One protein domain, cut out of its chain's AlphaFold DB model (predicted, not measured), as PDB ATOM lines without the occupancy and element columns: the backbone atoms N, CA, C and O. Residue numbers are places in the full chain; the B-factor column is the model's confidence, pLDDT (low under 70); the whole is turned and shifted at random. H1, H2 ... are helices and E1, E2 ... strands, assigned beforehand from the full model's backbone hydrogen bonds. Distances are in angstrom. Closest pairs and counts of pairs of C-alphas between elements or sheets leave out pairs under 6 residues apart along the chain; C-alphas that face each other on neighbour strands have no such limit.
ATOM      1  N   LEU A  20     100.775 162.449 270.455       88.81
ATOM      2  CA  LEU A  20      99.657 163.129 271.087       88.81
ATOM      3  C   LEU A  20      99.557 162.625 272.528       88.81
ATOM      4  O   LEU A  20      99.175 161.476 272.745       88.81
ATOM      5  N   GLY A  21      99.847 163.497 273.490       85.56
ATOM      6  CA  GLY A  21      99.862 163.149 274.906       85.56
ATOM      7  C   GLY A  21     101.100 162.343 275.322       85.56
ATOM      8  O   GLY A  21     102.061 162.246 274.554       85.56
ATOM      9  N   PRO A  22     101.086 161.788 276.547       82.31
ATOM     10  CA  PRO A  22     102.243 161.109 277.103       82.31
ATOM     11  C   PRO A  22     102.559 159.811 276.365       82.31
ATOM     12  O   PRO A  22     101.658 159.101 275.916       82.31
ATOM     13  N   SER A  23     103.844 159.452 276.317       78.31
ATOM     14  CA  SER A  23     104.317 158.195 275.706       78.31
ATOM     15  C   SER A  23     103.780 156.933 276.377       78.31
ATOM     16  O   SER A  23     103.874 155.845 275.812       78.31
ATOM     17  N   GLY A  24     103.236 157.065 277.590       77.56
ATOM     18  CA  GLY A  24     102.834 155.936 278.421       77.56
ATOM     19  C   GLY A  24     104.023 155.128 278.945       77.56
ATOM     20  O   GLY A  24     103.810 154.116 279.610       77.56
ATOM     21  N   LEU A  25     105.262 155.560 278.673       77.75
ATOM     22  CA  LEU A  25     106.453 154.940 279.231       77.75
ATOM     23  C   LEU A  25     106.559 155.263 280.717       77.75
ATOM     24  O   LEU A  25     106.616 156.425 281.118       77.75
ATOM     25  N   ASP A  26     106.683 154.218 281.525       75.00
ATOM     26  CA  ASP A  26     107.185 154.363 282.881       75.00
ATOM     27  C   ASP A  26     108.714 154.476 282.838       75.00
ATOM     28  O   ASP A  26     109.422 153.490 282.643       75.00
ATOM     29  N   THR A  27     109.231 155.692 282.990       76.12
ATOM     30  CA  THR A  27     110.674 155.974 283.033       76.12
ATOM     31  C   THR A  27     111.221 156.052 284.460       76.12
ATOM     32  O   THR A  27     112.384 156.409 284.654       76.12
ATOM     33  N   SER A  28     110.420 155.694 285.475       79.50
ATOM     34  CA  SER A  28     110.845 155.721 286.883       79.50
ATOM     35  C   SER A  28     111.955 154.714 287.198       79.50
ATOM     36  O   SER A  28     112.695 154.884 288.170       79.50
ATOM     37  N   LEU A  29     112.102 153.686 286.359       77.12
ATOM     38  CA  LEU A  29     113.147 152.675 286.432       77.12
ATOM     39  C   LEU A  29     113.857 152.558 285.079       77.12
ATOM     40  O   LEU A  29     113.215 152.703 284.035       77.12
ATOM     41  N   PRO A  30     115.168 152.247 285.064       74.25
ATOM     42  CA  PRO A  30     115.852 151.963 283.813       74.25
ATOM     43  C   PRO A  30     115.179 150.777 283.102       74.25
ATOM     44  O   PRO A  30     114.706 149.842 283.769       74.25
ATOM     45  N   PRO A  31     115.125 150.784 281.758       73.69
ATOM     46  CA  PRO A  31     114.600 149.647 281.021       73.69
ATOM     47  C   PRO A  31     115.453 148.411 281.321       73.69
ATOM     48  O   PRO A  31     116.671 148.504 281.497       73.69
ATOM     49  N   GLY A  32     114.799 147.249 281.391       76.00
ATOM     50  CA  GLY A  32     115.501 145.966 281.384       76.00
ATOM     51  C   GLY A  32     116.201 145.718 280.043       76.00
ATOM     52  O   GLY A  32     116.309 146.608 279.196       76.00
ATOM     53  N   GLU A  33     116.662 144.490 279.821       80.06
ATOM     54  CA  GLU A  33     117.157 144.106 278.502       80.06
ATOM     55  C   GLU A  33     115.999 144.136 277.492       80.06
ATOM     56  O   GLU A  33     114.996 143.444 277.658       80.06
ATOM     57  N   LEU A  34     116.121 144.991 276.474       77.75
ATOM     58  CA  LEU A  34     115.133 145.143 275.409       77.75
ATOM     59  C   LEU A  34     115.724 144.598 274.099       77.75
ATOM     60  O   LEU A  34     116.779 145.082 273.678       77.75
ATOM     61  N   PRO A  35     115.059 143.644 273.417       75.31
ATOM     62  CA  PRO A  35     115.468 143.176 272.092       75.31
ATOM     63  C   PRO A  35     115.581 144.338 271.094       75.31
ATOM     64  O   PRO A  35     114.874 145.335 271.218       75.31
ATOM     65  N   GLY A  36     116.432 144.225 270.068       75.81
ATOM     66  CA  GLY A  36     116.848 145.369 269.235       75.81
ATOM     67  C   GLY A  36     115.723 146.279 268.707       75.81
ATOM     68  O   GLY A  36     115.808 147.499 268.852       75.81
ATOM     69  N   GLN A  37     114.644 145.722 268.140       77.75
ATOM     70  CA  GLN A  37     113.505 146.541 267.687       77.75
ATOM     71  C   GLN A  37     112.748 147.199 268.855       77.75
ATOM     72  O   GLN A  37     112.349 148.355 268.736       77.75
ATOM     73  N   ALA A  38     112.622 146.512 269.995       79.69
ATOM     74  CA  ALA A  38     112.022 147.052 271.217       79.69
ATOM     75  C   ALA A  38     112.822 148.224 271.764       79.69
ATOM     76  O   ALA A  38     112.254 149.263 272.091       79.69
ATOM     77  N   ARG A  39     114.151 148.083 271.791       84.56
ATOM     78  CA  ARG A  39     115.049 149.151 272.219       84.56
ATOM     79  C   ARG A  39     114.898 150.385 271.337       84.56
ATOM     80  O   ARG A  39     114.749 151.483 271.853       84.56
ATOM     81  N   ARG A  40     114.835 150.198 270.017       85.50
ATOM     82  CA  ARG A  40     114.634 151.305 269.075       85.50
ATOM     83  C   ARG A  40     113.324 152.054 269.326       85.50
ATOM     84  O   ARG A  40     113.312 153.278 269.288       85.50
ATOM     85  N   ILE A  41     112.222 151.335 269.542       85.88
ATOM     86  CA  ILE A  41     110.918 151.963 269.804       85.88
ATOM     87  C   ILE A  41     110.924 152.660 271.164       85.88
ATOM     88  O   ILE A  41     110.425 153.776 271.257       85.88
ATOM     89  N   TYR A  42     111.532 152.046 272.186       85.81
ATOM     90  CA  TYR A  42     111.743 152.680 273.486       85.81
ATOM     91  C   TYR A  42     112.455 154.024 273.339       85.81
ATOM     92  O   TYR A  42     111.948 155.032 273.817       85.81
ATOM     93  N   ASP A  43     113.597 154.040 272.647       86.75
ATOM     94  CA  ASP A  43     114.405 155.246 272.476       86.75
ATOM     95  C   ASP A  43     113.608 156.325 271.713       86.75
ATOM     96  O   ASP A  43     113.540 157.467 272.157       86.75
ATOM     97  N   LEU A  44     112.882 155.956 270.646       88.00
ATOM     98  CA  LEU A  44     112.002 156.886 269.919       88.00
ATOM     99  C   LEU A  44     110.893 157.481 270.800       88.00
ATOM    100  O   LEU A  44     110.586 158.664 270.681       88.00
ATOM    101  N   LEU A  45     110.274 156.669 271.659       86.94
ATOM    102  CA  LEU A  45     109.212 157.101 272.572       86.94
ATOM    103  C   LEU A  45     109.742 157.927 273.751       86.94
ATOM    104  O   LEU A  45     109.009 158.762 274.275       86.94
ATOM    105  N   ALA A  46     110.986 157.697 274.171       85.56
ATOM    106  CA  ALA A  46     111.632 158.442 275.245       85.56
ATOM    107  C   ALA A  46     112.148 159.814 274.781       85.56
ATOM    108  O   ALA A  46     112.169 160.758 275.567       85.56
ATOM    109  N   GLU A  47     112.571 159.928 273.519       85.50
ATOM    110  CA  GLU A  47     113.159 161.153 272.959       85.50
ATOM    111  C   GLU A  47     112.137 162.080 272.287       85.50
ATOM    112  O   GLU A  47     112.385 163.280 272.150       85.50
ATOM    113  N   THR A  48     110.995 161.550 271.838       85.94
ATOM    114  CA  THR A  48     109.994 162.352 271.124       85.94
ATOM    115  C   THR A  48     109.347 163.407 272.030       85.94
ATOM    116  O   THR A  48     108.915 163.095 273.140       85.94
ATOM    117  N   PRO A  49     109.149 164.641 271.532       83.31
ATOM    118  CA  PRO A  49     108.310 165.622 272.204       83.31
ATOM    119  C   PRO A  49     106.861 165.140 272.341       83.31
ATOM    120  O   PRO A  49     106.312 164.497 271.434       83.31
ATOM    121  N   GLU A  50     106.239 165.509 273.458       88.19
ATOM    122  CA  GLU A  50     104.808 165.344 273.701       88.19
ATOM    123  C   GLU A  50     104.058 166.588 273.222       88.19
ATOM    124  O   GLU A  50     104.399 167.717 273.582       88.19
ATOM    125  N   TYR A  51     103.021 166.386 272.414       91.44
ATOM    126  CA  TYR A  51     102.168 167.455 271.905       91.44
ATOM    127  C   TYR A  51     100.780 167.377 272.531       91.44
ATOM    128  O   TYR A  51     100.288 166.298 272.872       91.44
ATOM    129  N   THR A  52     100.107 168.522 272.641       90.12
ATOM    130  CA  THR A  52      98.777 168.581 273.265       90.12
ATOM    131  C   THR A  52      97.661 168.188 272.298       90.12
ATOM    132  O   THR A  52      96.571 167.797 272.718       90.12
ATOM    133  N   SER A  53      97.938 168.234 270.991       91.69
ATOM    134  CA  SER A  53      97.033 167.778 269.940       91.69
ATOM    135  C   SER A  53      97.777 167.055 268.815       91.69
ATOM    136  O   SER A  53      98.962 167.281 268.567       91.69
ATOM    137  N   SER A  54      97.068 166.194 268.081       91.56
ATOM    138  CA  SER A  54      97.629 165.562 266.880       91.56
ATOM    139  C   SER A  54      97.928 166.571 265.767       91.56
ATOM    140  O   SER A  54      98.825 166.333 264.963       91.56
ATOM    141  N   SER A  55      97.220 167.706 265.731       94.19
ATOM    142  CA  SER A  55      97.509 168.799 264.796       94.19
ATOM    143  C   SER A  55      98.844 169.474 265.113       94.19
ATOM    144  O   SER A  55      99.619 169.724 264.195       94.19
ATOM    145  N   GLU A  56      99.155 169.704 266.393       95.06
ATOM    146  CA  GLU A  56     100.462 170.222 266.824       95.06
ATOM    147  C   GLU A  56     101.592 169.236 266.522       95.06
ATOM    148  O   GLU A  56     102.613 169.632 265.962       95.06
ATOM    149  N   ALA A  57     101.386 167.949 266.822       94.31
ATOM    150  CA  ALA A  57     102.347 166.893 266.511       94.31
ATOM    151  C   ALA A  57     102.686 166.858 265.013       94.31
ATOM    152  O   ALA A  57     103.857 166.801 264.628       94.31
ATOM    153  N   LEU A  58     101.659 166.940 264.160       93.75
ATOM    154  CA  LEU A  58     101.831 166.981 262.713       93.75
ATOM    155  C   LEU A  58     102.538 168.264 262.259       93.75
ATOM    156  O   LEU A  58     103.462 168.190 261.450       93.75
ATOM    157  N   ALA A  59     102.136 169.426 262.779       94.88
ATOM    158  CA  ALA A  59     102.747 170.706 262.433       94.88
ATOM    159  C   ALA A  59     104.239 170.746 262.802       94.88
ATOM    160  O   ALA A  59     105.056 171.143 261.972       94.88
ATOM    161  N   GLY A  60     104.604 170.248 263.988       93.19
ATOM    162  CA  GLY A  60     105.996 170.108 264.419       93.19
ATOM    163  C   GLY A  60     106.804 169.195 263.495       93.19
ATOM    164  O   GLY A  60     107.863 169.588 263.012       93.19
ATOM    165  N   ALA A  61     106.274 168.014 263.152       93.44
ATOM    166  CA  ALA A  61     106.934 167.109 262.207       93.44
ATOM    167  C   ALA A  61     107.148 167.725 260.815       93.44
ATOM    168  O   ALA A  61     108.156 167.432 260.164       93.44
ATOM    169  N   LEU A  62     106.204 168.536 260.334       95.19
ATOM    170  CA  LEU A  62     106.315 169.227 259.049       95.19
ATOM    171  C   LEU A  62     107.335 170.371 259.112       95.19
ATOM    172  O   LEU A  62     108.134 170.520 258.188       95.19
ATOM    173  N   ALA A  63     107.347 171.142 260.202       94.50
ATOM    174  CA  ALA A  63     108.295 172.231 260.414       94.50
ATOM    175  C   ALA A  63     109.743 171.728 260.486       94.50
ATOM    176  O   ALA A  63     110.595 172.239 259.760       94.50
ATOM    177  N   ASP A  64     109.999 170.655 261.239       93.69
ATOM    178  CA  ASP A  64     111.333 170.042 261.360       93.69
ATOM    179  C   ASP A  64     111.876 169.523 260.016       93.69
ATOM    180  O   ASP A  64     113.080 169.348 259.837       93.69
ATOM    181  N   ARG A  65     110.988 169.296 259.040       93.56
ATOM    182  CA  ARG A  65     111.327 168.882 257.668       93.56
ATOM    183  C   ARG A  65     111.428 170.046 256.682       93.56
ATOM    184  O   ARG A  65     111.623 169.804 255.493       93.56
ATOM    185  N   GLY A  66     111.262 171.287 257.136       96.50
ATOM    186  CA  GLY A  66     111.232 172.467 256.269       96.50
ATOM    187  C   GLY A  66     110.009 172.516 255.348       96.50
ATOM    188  O   GLY A  66     110.065 173.122 254.281       96.50
ATOM    189  N   LEU A  67     108.911 171.853 255.727       97.19
ATOM    190  CA  LEU A  67     107.679 171.757 254.935       97.19
ATOM    191  C   LEU A  67     106.560 172.681 255.441       97.19
ATOM    192  O   LEU A  67     105.461 172.641 254.889       97.19
ATOM    193  N   ALA A  68     106.824 173.505 256.461       96.69
ATOM    194  CA  ALA A  68     105.835 174.384 257.094       96.69
ATOM    195  C   ALA A  68     105.154 175.362 256.118       96.69
ATOM    196  O   ALA A  68     103.968 175.638 256.262       96.69
ATOM    197  N   ASP A  69     105.875 175.803 255.084       97.56
ATOM    198  CA  ASP A  69     105.370 176.726 254.054       97.56
ATOM    199  C   ASP A  69     105.106 176.000 252.718       97.56
ATOM    200  O   ASP A  69     105.002 176.596 251.643       97.56
ATOM    201  N   GLY A  70     105.068 174.666 252.766       97.06
ATOM    202  CA  GLY A  70     104.987 173.801 251.601       97.06
ATOM    203  C   GLY A  70     103.593 173.718 250.981       97.06
ATOM    204  O   GLY A  70     102.596 174.251 251.468       97.06
ATOM    205  N   ARG A  71     103.512 172.971 249.877       97.56
ATOM    206  CA  ARG A  71     102.243 172.545 249.270       97.56
ATOM    207  C   ARG A  71     101.931 171.139 249.760       97.56
ATOM    208  O   ARG A  71     102.588 170.192 249.335       97.56
ATOM    209  N   LEU A  72     100.956 171.019 250.650       96.81
ATOM    210  CA  LEU A  72     100.694 169.803 251.413       96.81
ATOM    211  C   LEU A  72      99.357 169.193 250.993       96.81
ATOM    212  O   LEU A  72      98.311 169.829 251.106       96.81
ATOM    213  N   GLY A  73      99.403 167.963 250.486       95.62
ATOM    214  CA  GLY A  73      98.219 167.185 250.134       95.62
ATOM    215  C   GLY A  73      97.732 166.351 251.312       95.62
ATOM    216  O   GLY A  73      98.521 165.602 251.884       95.62
ATOM    217  N   ILE A  74      96.451 166.460 251.662       94.31
ATOM    218  CA  ILE A  74      95.819 165.705 252.755       94.31
ATOM    219  C   ILE A  74      94.420 165.222 252.354       94.31
ATOM    220  O   ILE A  74      93.789 165.792 251.462       94.31
ATOM    221  N   GLU A  75      93.909 164.187 253.020       94.50
ATOM    222  CA  GLU A  75      92.509 163.760 252.885       94.50
ATOM    223  C   GLU A  75      91.611 164.659 253.745       94.50
ATOM    224  O   GLU A  75      91.277 164.318 254.881       94.50
ATOM    225  N   ILE A  76      91.235 165.839 253.233       91.94
ATOM    226  CA  ILE A  76      90.463 166.832 254.004       91.94
ATOM    227  C   ILE A  76      89.132 166.242 254.487       91.94
ATOM    228  O   ILE A  76      88.739 166.488 255.626       91.94
ATOM    229  N   GLY A  77      88.473 165.410 253.673       86.31
ATOM    230  CA  GLY A  77      87.217 164.751 254.047       86.31
ATOM    231  C   GLY A  77      87.333 163.785 255.235       86.31
ATOM    232  O   GLY A  77      86.326 163.486 255.871       86.31
ATOM    233  N   GLY A  78      88.544 163.318 255.556       86.69
ATOM    234  CA  GLY A  78      88.819 162.487 256.732       86.69
ATOM    235  C   GLY A  78      89.086 163.285 258.013       86.69
ATOM    236  O   GLY A  78      89.180 162.700 259.093       86.69
ATOM    237  N   LEU A  79      89.218 164.613 257.925       90.69
ATOM    238  CA  LEU A  79      89.453 165.483 259.072       90.69
ATOM    239  C   LEU A  79      88.154 166.097 259.584       90.69
ATOM    240  O   LEU A  79      87.260 166.470 258.828       90.69
ATOM    241  N   THR A  80      88.079 166.282 260.902       94.06
ATOM    242  CA  THR A  80      87.041 167.142 261.468       94.06
ATOM    243  C   THR A  80      87.335 168.602 261.103       94.06
ATOM    244  O   THR A  80      88.511 168.980 261.034       94.06
ATOM    245  N   PRO A  81      86.306 169.460 260.945       94.56
ATOM    246  CA  PRO A  81      86.517 170.881 260.669       94.56
ATOM    247  C   PRO A  81      87.466 171.541 261.675       94.56
ATOM    248  O   PRO A  81      88.395 172.231 261.278       94.56
ATOM    249  N   ALA A  82      87.314 171.232 262.968       94.88
ATOM    250  CA  ALA A  82      88.180 171.759 264.023       94.88
ATOM    251  C   ALA A  82      89.665 171.386 263.837       94.88
ATOM    252  O   ALA A  82      90.537 172.226 264.034       94.88
ATOM    253  N   ARG A  83      89.971 170.146 263.423       94.12
ATOM    254  CA  ARG A  83      91.358 169.727 263.154       94.12
ATOM    255  C   ARG A  83      91.934 170.434 261.934       94.12
ATOM    256  O   ARG A  83      93.108 170.792 261.953       94.12
ATOM    257  N   TYR A  84      91.123 170.630 260.896       95.25
ATOM    258  CA  TYR A  84      91.545 171.339 259.692       95.25
ATOM    259  C   TYR A  84      91.810 172.826 259.961       95.25
ATOM    260  O   TYR A  84      92.830 173.348 259.518       95.25
ATOM    261  N   GLU A  85      90.949 173.494 260.733       96.12
ATOM    262  CA  GLU A  85      91.183 174.877 261.170       96.12
ATOM    263  C   GLU A  85      92.463 174.994 262.006       96.12
ATOM    264  O   GLU A  85      93.326 175.802 261.671       96.12
ATOM    265  N   ALA A  86      92.661 174.112 262.993       96.25
ATOM    266  CA  ALA A  86      93.877 174.108 263.809       96.25
ATOM    267  C   ALA A  86      95.159 173.952 262.968       96.25
ATOM    268  O   ALA A  86      96.159 174.614 263.227       96.25
ATOM    269  N   LEU A  87      95.146 173.113 261.924       95.94
ATOM    270  CA  LEU A  87      96.297 172.967 261.022       95.94
ATOM    271  C   LEU A  87      96.588 174.242 260.221       95.94
ATOM    272  O   LEU A  87      97.755 174.558 259.994       95.94
ATOM    273  N   LYS A  88      95.556 174.982 259.802       96.19
ATOM    274  CA  LYS A  88      95.730 176.274 259.121       96.19
ATOM    275  C   LYS A  88      96.263 177.349 260.063       96.19
ATOM    276  O   LYS A  88      97.052 178.176 259.629       96.19
ATOM    277  N   GLU A  89      95.851 177.339 261.326       97.62
ATOM    278  CA  GLU A  89      96.372 178.263 262.340       97.62
ATOM    279  C   GLU A  89      97.839 177.964 262.678       97.62
ATOM    280  O   GLU A  89      98.647 178.886 262.765       97.62
ATOM    281  N   LEU A  90      98.196 176.682 262.815       97.12
ATOM    282  CA  LEU A  90      99.559 176.241 263.133       97.12
ATOM    283  C   LEU A  90     100.540 176.422 261.966       97.12
ATOM    284  O   LEU A  90     101.712 176.709 262.193       97.12
ATOM    285  N   LEU A  91     100.077 176.243 260.726       97.56
ATOM    286  CA  LEU A  91     100.877 176.373 259.505       97.56
ATOM    287  C   LEU A  91     100.206 177.364 258.533       97.56
ATOM    288  O   LEU A  91      99.693 176.956 257.485       97.56
ATOM    289  N   PRO A  92     100.204 178.672 258.851       97.50
ATOM    290  CA  PRO A  92      99.441 179.683 258.108       97.50
ATOM    291  C   PRO A  92      99.963 179.937 256.691       97.50
ATOM    292  O   PRO A  92      99.260 180.503 255.853       97.50
ATOM    293  N   HIS A  93     101.198 179.526 256.410       97.38
ATOM    294  CA  HIS A  93     101.836 179.670 255.105       97.38
ATOM    295  C   HIS A  93     101.774 178.388 254.265       97.38
ATOM    296  O   HIS A  93     102.046 178.437 253.063       97.38
ATOM    297  N   ALA A  94     101.371 177.254 254.853       97.94
ATOM    298  CA  ALA A  94     101.165 176.023 254.107       97.94
ATOM    299  C   ALA A  94      99.980 176.167 253.147       97.94
ATOM    300  O   ALA A  94      98.890 176.627 253.497       97.94
ATOM    301  N   ARG A  95     100.157 175.673 251.922       97.25
ATOM    302  CA  ARG A  95      99.054 175.499 250.979       97.25
ATOM    303  C   ARG A  95      98.494 174.089 251.101       97.25
ATOM    304  O   ARG A  95      99.031 173.160 250.495       97.25
ATOM    305  N   TRP A  96      97.384 173.961 251.816       95.81
ATOM    306  CA  TRP A  96      96.634 172.712 251.938       95.81
ATOM    307  C   TRP A  96      95.855 172.397 250.657       95.81
ATOM    308  O   TRP A  96      95.151 173.247 250.107       95.81
ATOM    309  N   LEU A  97      96.005 171.172 250.161       96.31
ATOM    310  CA  LEU A  97      95.334 170.652 248.974       96.31
ATOM    311  C   LEU A  97      94.524 169.420 249.363       96.31
ATOM    312  O   LEU A  97      95.045 168.518 250.020       96.31
ATOM    313  N   ASP A  98      93.269 169.363 248.919       95.81
ATOM    314  CA  ASP A  98      92.475 168.147 249.060       95.81
ATOM    315  C   ASP A  98      92.970 167.084 248.074       95.81
ATOM    316  O   ASP A  98      92.804 167.205 246.857       95.81
ATOM    317  N   CYS A  99      93.590 166.038 248.610       96.31
ATOM    318  CA  CYS A  99      94.071 164.892 247.851       96.31
ATOM    319  C   CYS A  99      93.199 163.646 248.037       96.31
ATOM    320  O   CYS A  99      93.595 162.580 247.568       96.31
ATOM    321  N   SER A 100      92.008 163.763 248.639       93.81
ATOM    322  CA  SER A 100      91.110 162.623 248.884       93.81
ATOM    323  C   SER A 100      90.839 161.829 247.599       93.81
ATOM    324  O   SER A 100      91.089 160.628 247.536       93.81
ATOM    325  N   ASN A 101      90.441 162.505 246.515       94.44
ATOM    326  CA  ASN A 101      90.195 161.838 245.231       94.44
ATOM    327  C   ASN A 101      91.468 161.274 244.590       94.44
ATOM    328  O   ASN A 101      91.420 160.204 243.990       94.44
ATOM    329  N   LEU A 102      92.608 161.958 244.720       94.88
ATOM    330  CA  LEU A 102      93.881 161.456 244.195       94.88
ATOM    331  C   LEU A 102      94.253 160.124 244.861       94.88
ATOM    332  O   LEU A 102      94.591 159.164 244.174       94.88
ATOM    333  N   ILE A 103      94.144 160.057 246.187       94.06
ATOM    334  CA  ILE A 103      94.439 158.852 246.965       94.06
ATOM    335  C   ILE A 103      93.450 157.733 246.618       94.06
ATOM    336  O   ILE A 103      93.871 156.594 246.414       94.06
ATOM    337  N   LEU A 104      92.156 158.040 246.465       92.88
ATOM    338  CA  LEU A 104      91.162 157.063 246.007       92.88
ATOM    339  C   LEU A 104      91.506 156.488 244.627       92.88
ATOM    340  O   LEU A 104      91.441 155.273 244.453       92.88
ATOM    341  N   LEU A 105      91.922 157.328 243.673       95.81
ATOM    342  CA  LEU A 105      92.312 156.879 242.335       95.81
ATOM    343  C   LEU A 105      93.548 155.974 242.372       95.81
ATOM    344  O   LEU A 105      93.563 154.937 241.712       95.81
ATOM    345  N   LEU A 106      94.557 156.324 243.176       95.06
ATOM    346  CA  LEU A 106      95.743 155.484 243.375       95.06
ATOM    347  C   LEU A 106      95.366 154.119 243.961       95.06
ATOM    348  O   LEU A 106      95.859 153.093 243.501       95.06
ATOM    349  N   ARG A 107      94.430 154.086 244.916       95.12
ATOM    350  CA  ARG A 107      93.941 152.849 245.542       95.12
ATOM    351  C   ARG A 107      93.136 151.955 244.596       95.12
ATOM    352  O   ARG A 107      92.880 150.813 244.976       95.12
TER     353      ARG A 107
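Overview. This is residues 20 to 107 of the 185 residues of the protein "Creatinase_N domain-containing protein" of candidate division Zixibacteria bacterium (UniProt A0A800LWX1). What is the shape? A long loop, residues 20 to 35, and H1 make one end; H2 lies in the middle beside H3, and H3, the strand pair E1 and E2, and H4 make the other end. What builds it? It has 88 printed residues with four named helices and two parallel strands, ordered H1 H2 E1 H3 E2 H4, mostly helix. It is loose, with a radius of gyration of the C-alphas of 16.9 A, spanning 46 by 31 by 25 A.

Arrangement. What meets the first helix? H1, residues 36 to 47, is apart from H2, residues 54 to 63. What follows? E1, residues 71 to 74, H3, residues 81 to 90, and E2, residues 95 to 98, form a strand-helix-strand unit, parallel neighbour strands with a helix between, its crossover right-handed; N 72 and O 95 are within hydrogen-bond range at 2.9 A. H2 and H3 touch, their closest C-alphas Ser 55 and Leu 87 5.8 A apart, the same way at a shallow tilt of 33 degrees, only just short of steep. H4, residues 100 to 106, is apart from H1, H2 and H3, and every O i to N i+4 pair in H1, H2, H3 and H4 is within hydrogen-bond range.

Along the chain. Where does H1 begin? C-alpha 36 is at (116.848, 145.369, 269.235), and H1 measures 16.6 A from first to last C-alpha. Where does H4 end? C-alpha 106 is at (95.743, 155.484, 243.375).

Size, cuts and confidence. How large is it? The two C-alphas farthest apart, of Leu 29 and Leu 105, are 49.0 A apart. Is it whole? The printed part has no cut, and no printed residue is under 70 in pLDDT.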